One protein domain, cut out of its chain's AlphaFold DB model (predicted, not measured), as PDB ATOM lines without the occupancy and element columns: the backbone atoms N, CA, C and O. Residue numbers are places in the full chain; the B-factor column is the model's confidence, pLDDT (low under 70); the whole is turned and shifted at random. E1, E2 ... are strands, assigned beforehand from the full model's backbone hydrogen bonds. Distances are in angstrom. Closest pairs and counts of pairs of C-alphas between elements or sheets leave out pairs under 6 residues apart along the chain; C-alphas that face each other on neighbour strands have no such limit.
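AT A GLANCE: This is residues 24 to 134 of the 139 residues of the protein "DUF1080 domain-containing protein" of Gemmatimonadetes bacterium (UniProt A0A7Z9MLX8). There is little regular structure: three separate two-stranded ribbons, E5 with E6, E1 with E4 and the hairpin E2 with E3, sit among long loops, E4 nearest the middle. The longest loop, residues 72 to 100, swings round the outside. The printed part has 111 residues, 30 of them in six named strands, E1 to E6, with no named helix: all strand, each ribbon antiparallel. It is compact, radius of gyration of the C-alphas 14.0 A, spanning 40 by 30 by 27 A.

IN THESE COORDINATES: E5, residues 101 to 106, is 16.6 A long; E6, 124 to 129, 15.7 A, ends at C-alpha 129 (53.498, 28.814, -5.443). E1, 28 to 32, begins at C-alpha 28 (31.085, 29.545, -0.054); E4 is 67 to 71, E2 45 to 48, E3 51 to 54.

HOW THE PARTS SIT: Hairpin E5 and E6 has N 106 and O 124 at 2.7 A. E4 and E5 are near each other. E1 and E4 have N 29 and O 70 at 2.8 A; E2 and E3, N 53 and O 46 at 2.8 A. E3 and E5 are apart.

THE WHOLE: The C-alphas of Ser 113 and Thr 134 are farthest apart, 41.2 A. The link E2 to E3 is tight, the others long. The printed part has no cut; no printed residue is under 70 in pLDDT.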
ATOM      1  N   ASP A  24      30.595  19.782   0.782       98.12
ATOM      2  CA  ASP A  24      30.051  20.693  -0.219       98.12
ATOM      3  C   ASP A  24      30.540  22.133   0.005       98.12
ATOM      4  O   ASP A  24      31.319  22.424   0.909       98.12
ATOM      5  N   LEU A  25      30.093  23.047  -0.854       98.19
ATOM      6  CA  LEU A  25      30.459  24.461  -0.814       98.19
ATOM      7  C   LEU A  25      29.455  25.312  -0.018       98.19
ATOM      8  O   LEU A  25      29.341  26.511  -0.255       98.19
ATOM      9  N   THR A  26      28.696  24.729   0.918       98.12
ATOM     10  CA  THR A  26      27.798  25.515   1.777       98.12
ATOM     11  C   THR A  26      28.598  26.571   2.537       98.12
ATOM     12  O   THR A  26      29.594  26.260   3.185       98.12
ATOM     13  N   GLY A  27      28.154  27.829   2.461       97.50
ATOM     14  CA  GLY A  27      28.871  28.967   3.044       97.50
ATOM     15  C   GLY A  27      29.979  29.536   2.153       97.50
ATOM     16  O   GLY A  27      30.677  30.446   2.587       97.50
ATOM     17  N   TRP A  28      30.122  29.047   0.920       98.62
ATOM     18  CA  TRP A  28      31.085  29.545  -0.054       98.62
ATOM     19  C   TRP A  28      30.387  30.043  -1.322       98.62
ATOM     20  O   TRP A  28      29.478  29.396  -1.840       98.62
ATOM     21  N   THR A  29      30.840  31.180  -1.846       98.69
ATOM     22  CA  THR A  29      30.278  31.802  -3.052       98.69
ATOM     23  C   THR A  29      31.374  32.021  -4.091       98.69
ATOM     24  O   THR A  29      32.328  32.757  -3.811       98.69
ATOM     25  N   PRO A  30      31.268  31.429  -5.294       98.56
ATOM     26  CA  PRO A  30      32.224  31.680  -6.361       98.56
ATOM     27  C   PRO A  30      32.013  33.066  -6.977       98.56
ATOM     28  O   PRO A  30      30.888  33.524  -7.174       98.56
ATOM     29  N   LYS A  31      33.111  33.727  -7.329       98.56
ATOM     30  CA  LYS A  31      33.144  34.889  -8.214       98.56
ATOM     31  C   LYS A  31      34.204  34.639  -9.274       98.56
ATOM     32  O   LYS A  31      35.397  34.668  -8.985       98.56
ATOM     33  N   ILE A  32      33.752  34.430 -10.503       98.62
ATOM     34  CA  ILE A  32      34.624  34.237 -11.662       98.62
ATOM     35  C   ILE A  32      34.481  35.453 -12.568       98.62
ATOM     36  O   ILE A  32      33.377  35.980 -12.754       98.62
ATOM     37  N   ARG A  33      35.592  35.946 -13.114       98.25
ATOM     38  CA  ARG A  33      35.565  37.028 -14.102       98.25
ATOM     39  C   ARG A  33      34.642  36.670 -15.274       98.25
ATOM     40  O   ARG A  33      34.683  35.550 -15.786       98.25
ATOM     41  N   GLY A  34      33.794  37.613 -15.674       97.94
ATOM     42  CA  GLY A  34      32.838  37.446 -16.769       97.94
ATOM     43  C   GLY A  34      31.595  36.613 -16.430       97.94
ATOM     44  O   GLY A  34      30.780  36.388 -17.318       97.94
ATOM     45  N   ASN A  35      31.434  36.168 -15.178       98.19
ATOM     46  CA  ASN A  35      30.250  35.447 -14.697       98.19
ATOM     47  C   ASN A  35      29.583  36.216 -13.548       98.19
ATOM     48  O   ASN A  35      30.254  36.964 -12.810       98.19
ATOM     49  N   GLU A  36      28.267  36.039 -13.393       98.44
ATOM     50  CA  GLU A  36      27.536  36.627 -12.270       98.44
ATOM     51  C   GLU A  36      28.023  36.039 -10.933       98.44
ATOM     52  O   GLU A  36      28.655  34.981 -10.869       98.44
ATOM     53  N   LEU A  37      27.791  36.758  -9.832       98.50
ATOM     54  CA  LEU A  37      28.185  36.275  -8.510       98.50
ATOM     55  C   LEU A  37      27.423  34.987  -8.172       98.50
ATOM     56  O   LEU A  37      26.197  34.961  -8.225       98.50
ATOM     57  N   GLY A  38      28.147  33.945  -7.770       98.44
ATOM     58  CA  GLY A  38      27.582  32.632  -7.472       98.44
ATOM     59  C   GLY A  38      27.561  31.671  -8.662       98.44
ATOM     60  O   GLY A  38      27.295  30.488  -8.460       98.44
ATOM     61  N   GLU A  39      27.883  32.129  -9.873       98.50
ATOM     62  CA  GLU A  39      27.945  31.265 -11.051       98.50
ATOM     63  C   GLU A  39      29.333  30.638 -11.235       98.50
ATOM     64  O   GLU A  39      30.356  31.326 -11.280       98.50
ATOM     65  N   ASP A  40      29.350  29.314 -11.396       98.25
ATOM     66  CA  ASP A  40      30.535  28.530 -11.748       98.25
ATOM     67  C   ASP A  40      30.183  27.451 -12.791       98.25
ATOM     68  O   ASP A  40      30.083  26.264 -12.469       98.25
ATOM     69  N   PRO A  41      29.940  27.841 -14.057       96.69
ATOM     70  CA  PRO A  41      29.508  26.905 -15.097       96.69
ATOM     71  C   PRO A  41      30.583  25.874 -15.469       96.69
ATOM     72  O   PRO A  41      30.257  24.820 -16.012       96.69
ATOM     73  N   GLY A  42      31.855  26.171 -15.191       96.19
ATOM     74  CA  GLY A  42      32.965  25.258 -15.433       96.19
ATOM     75  C   GLY A  42      33.210  24.278 -14.286       96.19
ATOM     76  O   GLY A  42      33.980  23.339 -14.462       96.19
ATOM     77  N   GLY A  43      32.583  24.449 -13.121       97.44
ATOM     78  CA  GLY A  43      32.935  23.655 -11.940       97.44
ATOM     79  C   GLY A  43      34.390  23.883 -11.519       97.44
ATOM     80  O   GLY A  43      35.098  22.932 -11.169       97.44
ATOM     81  N   THR A  44      34.828  25.142 -11.598       98.00
ATOM     82  CA  THR A  44      36.143  25.607 -11.149       98.00
ATOM     83  C   THR A  44      36.381  25.221  -9.702       98.00
ATOM     84  O   THR A  44      37.454  24.730  -9.359       98.00
ATOM     85  N   PHE A  45      35.365  25.420  -8.862       98.50
ATOM     86  CA  PHE A  45      35.349  25.081  -7.451       98.50
ATOM     87  C   PHE A  45      34.444  23.880  -7.223       98.50
ATOM     88  O   PHE A  45      33.266  23.873  -7.577       98.50
ATOM     89  N   ARG A  46      34.988  22.846  -6.589       98.00
ATOM     90  CA  ARG A  46      34.264  21.597  -6.349       98.00
ATOM     91  C   ARG A  46      34.798  20.871  -5.129       98.00
ATOM     92  O   ARG A  46      35.875  21.183  -4.627       98.00
ATOM     93  N   VAL A  47      34.043  19.883  -4.658       98.06
ATOM     94  CA  VAL A  47      34.482  18.990  -3.583       98.06
ATOM     95  C   VAL A  47      34.805  17.624  -4.163       98.06
ATOM     96  O   VAL A  47      33.938  16.959  -4.727       98.06
ATOM     97  N   GLU A  48      36.052  17.189  -4.003       96.81
ATOM     98  CA  GLU A  48      36.529  15.888  -4.469       96.81
ATOM     99  C   GLU A  48      37.186  15.132  -3.322       96.81
ATOM    100  O   GLU A  48      38.139  15.605  -2.708       96.81
ATOM    101  N   SER A  49      36.686  13.929  -3.023       95.94
ATOM    102  CA  SER A  49      37.213  13.085  -1.936       95.94
ATOM    103  C   SER A  49      37.326  13.815  -0.586       95.94
ATOM    104  O   SER A  49      38.269  13.593   0.170       95.94
ATOM    105  N   GLY A  50      36.370  14.704  -0.301       97.06
ATOM    106  CA  GLY A  50      36.329  15.499   0.925       97.06
ATOM    107  C   GLY A  50      37.268  16.706   0.957       97.06
ATOM    108  O   GLY A  50      37.496  17.261   2.026       97.06
ATOM    109  N   LEU A  51      37.818  17.113  -0.191       97.56
ATOM    110  CA  LEU A  51      38.710  18.263  -0.322       97.56
ATOM    111  C   LEU A  51      38.082  19.339  -1.205       97.56
ATOM    112  O   LEU A  51      37.582  19.037  -2.291       97.56
ATOM    113  N   LEU A  52      38.189  20.596  -0.775       98.25
ATOM    114  CA  LEU A  52      37.953  21.746  -1.638       98.25
ATOM    115  C   LEU A  52      39.008  21.750  -2.750       98.25
ATOM    116  O   LEU A  52      40.205  21.827  -2.481       98.25
ATOM    117  N   THR A  53      38.555  21.639  -3.991       97.81
ATOM    118  CA  THR A  53      39.403  21.511  -5.173       97.81
ATOM    119  C   THR A  53      39.121  22.658  -6.128       97.81
ATOM    120  O   THR A  53      37.962  22.972  -6.405       97.81
ATOM    121  N   VAL A  54      40.199  23.276  -6.615       97.25
ATOM    122  CA  VAL A  54      40.171  24.367  -7.592       97.25
ATOM    123  C   VAL A  54      40.898  23.899  -8.844       97.25
ATOM    124  O   VAL A  54      42.055  23.484  -8.753       97.25
ATOM    125  N   GLY A  55      40.247  23.965 -10.000       95.50
ATOM    126  CA  GLY A  55      40.857  23.537 -11.254       95.50
ATOM    127  C   GLY A  55      40.041  23.928 -12.478       95.50
ATOM    128  O   GLY A  55      38.850  24.187 -12.384       95.50
ATOM    129  N   TYR A  56      40.702  23.984 -13.632       95.94
ATOM    130  CA  TYR A  56      40.121  24.426 -14.905       95.94
ATOM    131  C   TYR A  56      40.039  23.276 -15.921       95.94
ATOM    132  O   TYR A  56      40.148  23.485 -17.123       95.94
ATOM    133  N   GLU A  57      39.875  22.036 -15.462       94.19
ATOM    134  CA  GLU A  57      39.923  20.836 -16.312       94.19
ATOM    135  C   GLU A  57      38.779  20.756 -17.337       94.19
ATOM    136  O   GLU A  57      38.883  20.040 -18.330       94.19
ATOM    137  N   SER A  58      37.687  21.480 -17.102       94.31
ATOM    138  CA  SER A  58      36.536  21.599 -18.006       94.31
ATOM    139  C   SER A  58      36.683  22.716 -19.050       94.31
ATOM    140  O   SER A  58      35.805  22.875 -19.898       94.31
ATOM    141  N   TYR A  59      37.766  23.493 -18.988       95.25
ATOM    142  CA  TYR A  59      37.998  24.657 -19.835       95.25
ATOM    143  C   TYR A  59      38.897  24.275 -21.015       95.25
ATOM    144  O   TYR A  59      39.933  23.639 -20.840       95.25
ATOM    145  N   GLU A  60      38.534  24.708 -22.227       94.88
ATOM    146  CA  GLU A  60      39.410  24.549 -23.400       94.88
ATOM    147  C   GLU A  60      40.644  25.462 -23.301       94.88
ATOM    148  O   GLU A  60      41.766  25.040 -23.589       94.88
ATOM    149  N   THR A  61      40.433  26.705 -22.858       96.00
ATOM    150  CA  THR A  61      41.468  27.712 -22.587       96.00
ATOM    151  C   THR A  61      41.117  28.500 -21.327       96.00
ATOM    152  O   THR A  61      39.952  28.567 -20.927       96.00
ATOM    153  N   PHE A  62      42.114  29.123 -20.692       95.31
ATOM    154  CA  PHE A  62      41.908  29.900 -19.469       95.31
ATOM    155  C   PHE A  62      40.921  31.059 -19.661       95.31
ATOM    156  O   PHE A  62      40.099  31.323 -18.787       95.31
ATOM    157  N   GLY A  63      41.005  31.773 -20.790       95.12
ATOM    158  CA  GLY A  63      40.060  32.838 -21.147       95.12
ATOM    159  C   GLY A  63      39.922  33.949 -20.098       95.12
ATOM    160  O   GLY A  63      38.826  34.480 -19.917       95.12
ATOM    161  N   GLU A  64      41.002  34.247 -19.367       95.50
ATOM    162  CA  GLU A  64      41.026  35.208 -18.251       95.50
ATOM    163  C   GLU A  64      39.980  34.908 -17.162       95.50
ATOM    164  O   GLU A  64      39.517  35.808 -16.467       95.50
ATOM    165  N   ARG A  65      39.570  33.645 -16.997       96.25
ATOM    166  CA  ARG A  65      38.541  33.234 -16.031       96.25
ATOM    167  C   ARG A  65      39.095  33.173 -14.611       96.25
ATOM    168  O   ARG A  65      38.987  32.151 -13.953       96.25
ATOM    169  N   PHE A  66      39.669  34.271 -14.124       97.44
ATOM    170  CA  PHE A  66      40.141  34.385 -12.746       97.44
ATOM    171  C   PHE A  66      38.987  34.112 -11.773       97.44
ATOM    172  O   PHE A  66      37.992  34.842 -11.748       97.44
ATOM    173  N   GLY A  67      39.112  33.020 -11.021       97.69
ATOM    174  CA  GLY A  67      38.127  32.563 -10.050       97.69
ATOM    175  C   GLY A  67      38.567  32.820  -8.614       97.69
ATOM    176  O   GLY A  67      39.694  32.505  -8.238       97.69
ATOM    177  N   HIS A  68      37.636  33.316  -7.802       98.44
ATOM    178  CA  HIS A  68      37.776  33.499  -6.357       98.44
ATOM    179  C   HIS A  68      36.610  32.828  -5.642       98.44
ATOM    180  O   HIS A  68      35.478  32.887  -6.124       98.44
ATOM    181  N   LEU A  69      36.862  32.233  -4.479       98.56
ATOM    182  CA  LEU A  69      35.829  31.608  -3.659       98.56
ATOM    183  C   LEU A  69      35.758  32.308  -2.302       98.56
ATOM    184  O   LEU A  69      36.724  32.310  -1.541       98.56
ATOM    185  N   PHE A  70      34.613  32.918  -2.010       98.50
ATOM    186  CA  PHE A  70      34.413  33.729  -0.813       98.50
ATOM    187  C   PHE A  70      33.694  32.937   0.266       98.50
ATOM    188  O   PHE A  70      32.616  32.412   0.006       98.50
ATOM    189  N   TYR A  71      34.247  32.909   1.478       97.94
ATOM    190  CA  TYR A  71      33.514  32.439   2.650       97.94
ATOM    191  C   TYR A  71      32.464  33.475   3.076       97.94
ATOM    192  O   TYR A  71      32.692  34.681   2.956       97.94
ATOM    193  N   ALA A  72      31.312  33.007   3.550       94.88
ATOM    194  CA  ALA A  72      30.136  33.836   3.804       94.88
ATOM    195  C   ALA A  72      30.363  34.914   4.873       94.88
ATOM    196  O   ALA A  72      29.903  36.047   4.706       94.88
ATOM    197  N   ASP A  73      31.073  34.574   5.951       94.69
ATOM    198  CA  ASP A  73      31.236  35.469   7.093       94.69
ATOM    199  C   ASP A  73      32.567  36.237   7.048       94.69
ATOM    200  O   ASP A  73      33.632  35.642   6.852       94.69
ATOM    201  N   PRO A  74      32.550  37.564   7.272       95.06
ATOM    202  CA  PRO A  74      33.769  38.349   7.388       95.06
ATOM    203  C   PRO A  74      34.404  38.196   8.777       95.06
ATOM    204  O   PRO A  74      33.735  38.304   9.805       95.06
ATOM    205  N   PHE A  75      35.732  38.078   8.811       95.31
ATOM    206  CA  PHE A  75      36.526  38.080  10.043       95.31
ATOM    207  C   PHE A  75      37.439  39.310  10.112       95.31
ATOM    208  O   PHE A  75      37.898  39.827   9.092       95.31
ATOM    209  N   SER A  76      37.719  39.784  11.330       94.38
ATOM    210  CA  SER A  76      38.597  40.945  11.562       94.38
ATOM    211  C   SER A  76      39.935  40.580  12.206       94.38
ATOM    212  O   SER A  76      40.960  41.107  11.791       94.38
ATOM    213  N   HIS A  77      39.935  39.675  13.187       94.62
ATOM    214  CA  HIS A  77      41.122  39.226  13.915       94.62
ATOM    215  C   HIS A  77      41.049  37.711  14.046       94.62
ATOM    216  O   HIS A  77      40.134  37.196  14.685       94.62
ATOM    217  N   TYR A  78      41.962  37.006  13.393       94.31
ATOM    218  CA  TYR A  78      41.911  35.554  13.298       94.31
ATOM    219  C   TYR A  78      43.298  34.979  13.045       94.31
ATOM    220  O   TYR A  78      44.211  35.664  12.579       94.31
ATOM    221  N   GLN A  79      43.423  33.692  13.339       94.19
ATOM    222  CA  GLN A  79      44.458  32.838  12.787       94.19
ATOM    223  C   GLN A  79      43.794  31.951  11.741       94.19
ATOM    224  O   GLN A  79      42.673  31.490  11.942       94.19
ATOM    225  N   LEU A  80      44.467  31.747  10.612       94.75
ATOM    226  CA  LEU A  80      43.971  30.887   9.549       94.75
ATOM    227  C   LEU A  80      44.942  29.727   9.353       94.75
ATOM    228  O   LEU A  80      46.123  29.943   9.088       94.75
ATOM    229  N   LEU A  81      44.418  28.510   9.461       95.12
ATOM    230  CA  LEU A  81      45.131  27.282   9.145       95.12
ATOM    231  C   LEU A  81      44.599  26.734   7.818       95.12
ATOM    232  O   LEU A  81      43.402  26.487   7.682       95.12
ATOM    233  N   VAL A  82      45.493  26.547   6.848       95.56
ATOM    234  CA  VAL A  82      45.177  25.941   5.549       95.56
ATOM    235  C   VAL A  82      46.218  24.877   5.246       95.56
ATOM    236  O   VAL A  82      47.416  25.158   5.221       95.56
ATOM    237  N   GLU A  83      45.755  23.665   4.962       95.94
ATOM    238  CA  GLU A  83      46.568  22.622   4.344       95.94
ATOM    239  C   GLU A  83      46.250  22.567   2.852       95.94
ATOM    240  O   GLU A  83      45.086  22.552   2.452       95.94
ATOM    241  N   TYR A  84      47.284  22.551   2.013       95.81
ATOM    242  CA  TYR A  84      47.112  22.580   0.565       95.81
ATOM    243  C   TYR A  84      48.116  21.675  -0.145       95.81
ATOM    244  O   TYR A  84      49.186  21.339   0.367       95.81
ATOM    245  N   ARG A  85      47.771  21.302  -1.378       94.44
ATOM    246  CA  ARG A  85      48.668  20.659  -2.338       94.44
ATOM    247  C   ARG A  85      48.291  21.099  -3.746       94.44
ATOM    248  O   ARG A  85      47.119  21.329  -4.022       94.44
ATOM    249  N   PHE A  86      49.269  21.145  -4.640       94.06
ATOM    250  CA  PHE A  86      48.998  21.333  -6.063       94.06
ATOM    251  C   PHE A  86      48.698  19.993  -6.730       94.06
ATOM    252  O   PHE A  86      49.389  19.003  -6.477       94.06
ATOM    253  N   ILE A  87      47.688  19.988  -7.591       92.44
ATOM    254  CA  ILE A  87      47.272  18.852  -8.415       92.44
ATOM    255  C   ILE A  87      47.072  19.320  -9.858       92.44
ATOM    256  O   ILE A  87      47.018  20.522 -10.109       92.44
ATOM    257  N   GLY A  88      46.932  18.366 -10.776       89.56
ATOM    258  CA  GLY A  88      46.622  18.653 -12.174       89.56
ATOM    259  C   GLY A  88      47.745  19.369 -12.925       89.56
ATOM    260  O   GLY A  88      48.876  19.480 -12.449       89.56
ATOM    261  N   GLU A  89      47.392  19.834 -14.118       89.12
ATOM    262  CA  GLU A  89      48.252  20.593 -15.020       89.12
ATOM    263  C   GLU A  89      47.612  21.957 -15.297       89.12
ATOM    264  O   GLU A  89      46.402  22.137 -15.146       89.12
ATOM    265  N   GLN A  90      48.427  22.931 -15.696       89.31
ATOM    266  CA  GLN A  90      47.924  24.249 -16.063       89.31
ATOM    267  C   GLN A  90      47.062  24.161 -17.332       89.31
ATOM    268  O   GLN A  90      47.456  23.531 -18.314       89.31
ATOM    269  N   VAL A  91      45.898  24.815 -17.319       93.56
ATOM    270  CA  VAL A  91      45.042  24.948 -18.505       93.56
ATOM    271  C   VAL A  91      45.749  25.752 -19.603       93.56
ATOM    272  O   VAL A  91      46.526  26.667 -19.321       93.56
ATOM    273  N   THR A  92      45.463  25.420 -20.861       93.81
ATOM    274  CA  THR A  92      45.963  26.140 -22.039       93.81
ATOM    275  C   THR A  92      45.691  27.643 -21.937       93.81
ATOM    276  O   THR A  92      44.636  28.057 -21.454       93.81
ATOM    277  N   ASP A  93      46.638  28.461 -22.398       93.81
ATOM    278  CA  ASP A  93      46.600  29.933 -22.338       93.81
ATOM    279  C   ASP A  93      46.473  30.511 -20.917       93.81
ATOM    280  O   ASP A  93      46.127  31.681 -20.728       93.81
ATOM    281  N   GLY A  94      46.770  29.703 -19.895       89.25
ATOM    282  CA  GLY A  94      47.016  30.198 -18.550       89.25
ATOM    283  C   GLY A  94      48.263  31.096 -18.521       89.25
ATOM    284  O   GLY A  94      49.198  30.869 -19.288       89.25
ATOM    285  N   PRO A  95      48.324  32.103 -17.634       87.56
ATOM    286  CA  PRO A  95      49.492  32.976 -17.549       87.56
ATOM    287  C   PRO A  95      50.780  32.203 -17.233       87.56
ATOM    288  O   PRO A  95      50.760  31.323 -16.376       87.56
ATOM    289  N   ASP A  96      51.923  32.570 -17.819       85.75
ATOM    290  CA  ASP A  96      53.205  31.858 -17.615       85.75
ATOM    291  C   ASP A  96      53.616  31.727 -16.133       85.75
ATOM    292  O   ASP A  96      54.302  30.789 -15.730       85.75
ATOM    293  N   TRP A  97      53.185  32.672 -15.296       80.06
ATOM    294  CA  TRP A  97      53.445  32.696 -13.855       80.06
ATOM    295  C   TRP A  97      52.478  31.826 -13.031       80.06
ATOM    296  O   TRP A  97      52.689  31.634 -11.831       80.06
ATOM    297  N   ALA A  98      51.403  31.321 -13.640       80.44
ATOM    298  CA  ALA A  98      50.319  30.618 -12.957       80.44
ATOM    299  C   ALA A  98      50.533  29.094 -12.861       80.44
ATOM    300  O   ALA A  98      49.648  28.362 -12.414       80.44
ATOM    301  N   PHE A  99      51.719  28.598 -13.222       83.12
ATOM    302  CA  PHE A  99      52.076  27.204 -12.988       83.12
ATOM    303  C   PHE A  99      52.072  26.898 -11.482       83.12
ATOM    304  O   PHE A  99      52.857  27.476 -10.730       83.12
ATOM    305  N   LYS A 100      51.198  25.977 -11.043       89.31
ATOM    306  CA  LYS A 100      50.988  25.639  -9.619       89.31
ATOM    307  C   LYS A 100      50.858  26.895  -8.761       89.31
ATOM    308  O   LYS A 100      51.668  27.154  -7.870       89.31
ATOM    309  N   ASN A 101      49.841  27.679  -9.081       92.38
ATOM    310  CA  ASN A 101      49.594  28.971  -8.478       92.38
ATOM    311  C   ASN A 101      48.201  28.999  -7.855       92.38
ATOM    312  O   ASN A 101      47.231  28.545  -8.457       92.38
ATOM    313  N   SER A 102      48.132  29.492  -6.628       95.38
ATOM    314  CA  SER A 102      46.904  29.826  -5.923       95.38
ATOM    315  C   SER A 102      47.241  30.902  -4.891       95.38
ATOM    316  O   SER A 102      48.409  31.239  -4.692       95.38
ATOM    317  N   GLY A 103      46.246  31.391  -4.169       96.50
ATOM    318  CA  GLY A 103      46.468  32.302  -3.058       96.50
ATOM    319  C   GLY A 103      45.363  32.221  -2.026       96.50
ATOM    320  O   GLY A 103      44.314  31.619  -2.257       96.50
ATOM    321  N   VAL A 104      45.627  32.823  -0.872       97.88
ATOM    322  CA  VAL A 104      44.604  33.146   0.121       97.88
ATOM    323  C   VAL A 104      44.487  34.660   0.193       97.88
ATOM    324  O   VAL A 104      45.466  35.344   0.495       97.88
ATOM    325  N   MET A 105      43.287  35.173  -0.064       97.69
ATOM    326  CA  MET A 105      42.983  36.599  -0.042       97.69
ATOM    327  C   MET A 105      42.435  36.991   1.337       97.69
ATOM    328  O   MET A 105      41.378  36.523   1.756       97.69
ATOM    329  N   PHE A 106      43.135  37.877   2.041       96.50
ATOM    330  CA  PHE A 106      42.758  38.405   3.353       96.50
ATOM    331  C   PHE A 106      42.173  39.804   3.229       96.50
ATOM    332  O   PHE A 106      42.603  40.603   2.393       96.50
ATOM    333  N   HIS A 107      41.226  40.116   4.120       96.06
ATOM    334  CA  HIS A 107      40.547  41.417   4.163       96.06
ATOM    335  C   HIS A 107      40.068  41.855   2.773       96.06
ATOM    336  O   HIS A 107      40.293  42.983   2.338       96.06
ATOM    337  N   ALA A 108      39.454  40.907   2.065       97.00
ATOM    338  CA  ALA A 108      39.060  41.080   0.685       97.00
ATOM    339  C   ALA A 108      37.811  41.956   0.548       97.00
ATOM    340  O   ALA A 108      36.922  41.974   1.404       97.00
ATOM    341  N   GLN A 109      37.745  42.664  -0.576       97.94
ATOM    342  CA  GLN A 109      36.552  43.347  -1.052       97.94
ATOM    343  C   GLN A 109      35.323  42.432  -0.983       97.94
ATOM    344  O   GLN A 109      35.390  41.259  -1.341       97.94
ATOM    345  N   ASN A 110      34.177  42.988  -0.575       97.38
ATOM    346  CA  ASN A 110      32.912  42.256  -0.611       97.38
ATOM    347  C   ASN A 110      32.609  41.802  -2.056       97.38
ATOM    348  O   ASN A 110      32.603  42.648  -2.953       97.38
ATOM    349  N   PRO A 111      32.298  40.517  -2.296       97.50
ATOM    350  CA  PRO A 111      32.114  40.007  -3.652       97.50
ATOM    351  C   PRO A 111      30.949  40.671  -4.405       97.50
ATOM    352  O   PRO A 111      30.996  40.774  -5.626       97.50
ATOM    353  N   ASN A 112      29.942  41.204  -3.700       97.44
ATOM    354  CA  ASN A 112      28.823  41.934  -4.310       97.44
ATOM    355  C   ASN A 112      29.224  43.299  -4.891       97.44
ATOM    356  O   ASN A 112      28.458  43.882  -5.651       97.44
ATOM    357  N   SER A 113      30.384  43.844  -4.507       98.00
ATOM    358  CA  SER A 113      30.890  45.107  -5.059       98.00
ATOM    359  C   SER A 113      31.969  44.911  -6.120       98.00
ATOM    360  O   SER A 113      32.427  45.899  -6.696       98.00
ATOM    361  N   MET A 114      32.387  43.668  -6.379       98.38
ATOM    362  CA  MET A 114      33.307  43.370  -7.471       98.38
ATOM    363  C   MET A 114      32.605  43.540  -8.816       98.38
ATOM    364  O   MET A 114      31.458  43.128  -8.993       98.38
ATOM    365  N   LEU A 115      33.307  44.128  -9.784       98.38
ATOM    366  CA  LEU A 115      32.775  44.263 -11.140       98.38
ATOM    367  C   LEU A 115      32.725  42.896 -11.839       98.38
ATOM    368  O   LEU A 115      33.464  41.972 -11.495       98.38
ATOM    369  N   LEU A 116      31.876  42.780 -12.863       98.19
ATOM    370  CA  LEU A 116      31.732  41.550 -13.650       98.19
ATOM    371  C   LEU A 116      33.085  41.064 -14.197       98.19
ATOM    372  O   LEU A 116      33.448  39.907 -13.992       98.19
ATOM    373  N   GLU A 117      33.841  41.982 -14.800       98.19
ATOM    374  CA  GLU A 117      35.150  41.755 -15.431       98.19
ATOM    375  C   GLU A 117      36.339  42.031 -14.494       98.19
ATOM    376  O   GLU A 117      37.458  42.232 -14.955       98.19
ATOM    377  N   GLN A 118      36.118  42.105 -13.177       98.38
ATOM    378  CA  GLN A 118      37.209  42.320 -12.229       98.38
ATOM    379  C   GLN A 118      37.978  41.019 -11.986       98.38
ATOM    380  O   GLN A 118      37.398  40.034 -11.532       98.38
ATOM    381  N   ASP A 119      39.286  41.054 -12.238       96.50
ATOM    382  CA  ASP A 119      40.152  39.874 -12.158       96.50
ATOM    383  C   ASP A 119      40.401  39.412 -10.717       96.50
ATOM    384  O   ASP A 119      40.391  38.216 -10.453       96.50
ATOM    385  N   PHE A 120      40.621  40.343  -9.779       97.19
ATOM    386  CA  PHE A 120      40.974  40.061  -8.379       97.19
ATOM    387  C   PHE A 120      40.221  40.980  -7.414       97.19
ATOM    388  O   PHE A 120      40.037  42.161  -7.729       97.19
ATOM    389  N   PRO A 121      39.810  40.507  -6.222       97.81
ATOM    390  CA  PRO A 121      39.309  41.395  -5.182       97.81
ATOM    391  C   PRO A 121      40.419  42.322  -4.691       97.81
ATOM    392  O   PRO A 121      41.573  41.916  -4.552       97.81
ATOM    393  N   ILE A 122      40.058  43.554  -4.330       98.12
ATOM    394  CA  ILE A 122      40.966  44.421  -3.569       98.12
ATOM    395  C   ILE A 122      41.223  43.736  -2.219       98.12
ATOM    396  O   ILE A 122      40.301  43.603  -1.415       98.12
ATOM    397  N   SER A 123      42.441  43.237  -2.003       97.69
ATOM    398  CA  SER A 123      42.784  42.366  -0.874       97.69
ATOM    399  C   SER A 123      44.294  42.329  -0.620       97.69
ATOM    400  O   SER A 123      45.085  42.841  -1.415       97.69
ATOM    401  N   LEU A 124      44.688  41.725   0.500       97.25
ATOM    402  CA  LEU A 124      46.049  41.231   0.710       97.25
ATOM    403  C   LEU A 124      46.099  39.762   0.292       97.25
ATOM    404  O   LEU A 124      45.171  39.027   0.602       97.25
ATOM    405  N   GLU A 125      47.182  39.310  -0.330       97.06
ATOM    406  CA  GLU A 125      47.308  37.920  -0.777       97.06
ATOM    407  C   GLU A 125      48.512  37.233  -0.127       97.06
ATOM    408  O   GLU A 125      49.635  37.738  -0.176       97.06
ATOM    409  N   LEU A 126      48.282  36.058   0.466       96.25
ATOM    410  CA  LEU A 126      49.348  35.091   0.715       96.25
ATOM    411  C   LEU A 126      49.413  34.168  -0.488       96.25
ATOM    412  O   LEU A 126      48.536  33.333  -0.711       96.25
ATOM    413  N   GLN A 127      50.488  34.340  -1.240       95.31
ATOM    414  CA  GLN A 127      50.750  33.590  -2.447       95.31
ATOM    415  C   GLN A 127      51.112  32.133  -2.129       95.31
ATOM    416  O   GLN A 127      52.026  31.863  -1.347       95.31
ATOM    417  N   LEU A 128      50.464  31.194  -2.815       94.44
ATOM    418  CA  LEU A 128      50.837  29.785  -2.852       94.44
ATOM    419  C   LEU A 128      51.466  29.490  -4.218       94.44
ATOM    420  O   LEU A 128      50.799  29.518  -5.250       94.44
ATOM    421  N   LEU A 129      52.763  29.179  -4.229       92.00
ATOM    422  CA  LEU A 129      53.498  28.814  -5.443       92.00
ATOM    423  C   LEU A 129      54.130  27.434  -5.318       92.00
ATOM    424  O   LEU A 129      54.716  27.081  -4.291       92.00
ATOM    425  N   GLY A 130      54.045  26.664  -6.396       87.06
ATOM    426  CA  GLY A 130      54.725  25.390  -6.559       87.06
ATOM    427  C   GLY A 130      55.806  25.466  -7.632       87.06
ATOM    428  O   GLY A 130      55.611  26.035  -8.698       87.06
ATOM    429  N   GLY A 131      56.955  24.837  -7.382       84.31
ATOM    430  CA  GLY A 131      57.968  24.656  -8.424       84.31
ATOM    431  C   GLY A 131      57.529  23.656  -9.504       84.31
ATOM    432  O   GLY A 131      56.691  22.777  -9.260       84.31
ATOM    433  N   ASN A 132      58.177  23.718 -10.670       80.88
ATOM    434  CA  ASN A 132      57.998  22.763 -11.776       80.88
ATOM    435  C   ASN A 132      58.352  21.310 -11.416       80.88
ATOM    436  O   ASN A 132      57.949  20.385 -12.109       80.88
ATOM    437  N   GLY A 133      59.032  21.089 -10.288       79.44
ATOM    438  CA  GLY A 133      59.412  19.757  -9.819       79.44
ATOM    439  C   GLY A 133      60.631  19.183 -10.543       79.44
ATOM    440  O   GLY A 133      61.071  18.095 -10.183       79.44
ATOM    441  N   THR A 134      61.190  19.919 -11.504       83.38
ATOM    442  CA  THR A 134      62.400  19.563 -12.250       83.38
ATOM    443  C   THR A 134      63.585  20.428 -11.836       83.38
ATOM    444  O   THR A 134      64.674  19.905 -11.606       83.38
TER     445      THR A 134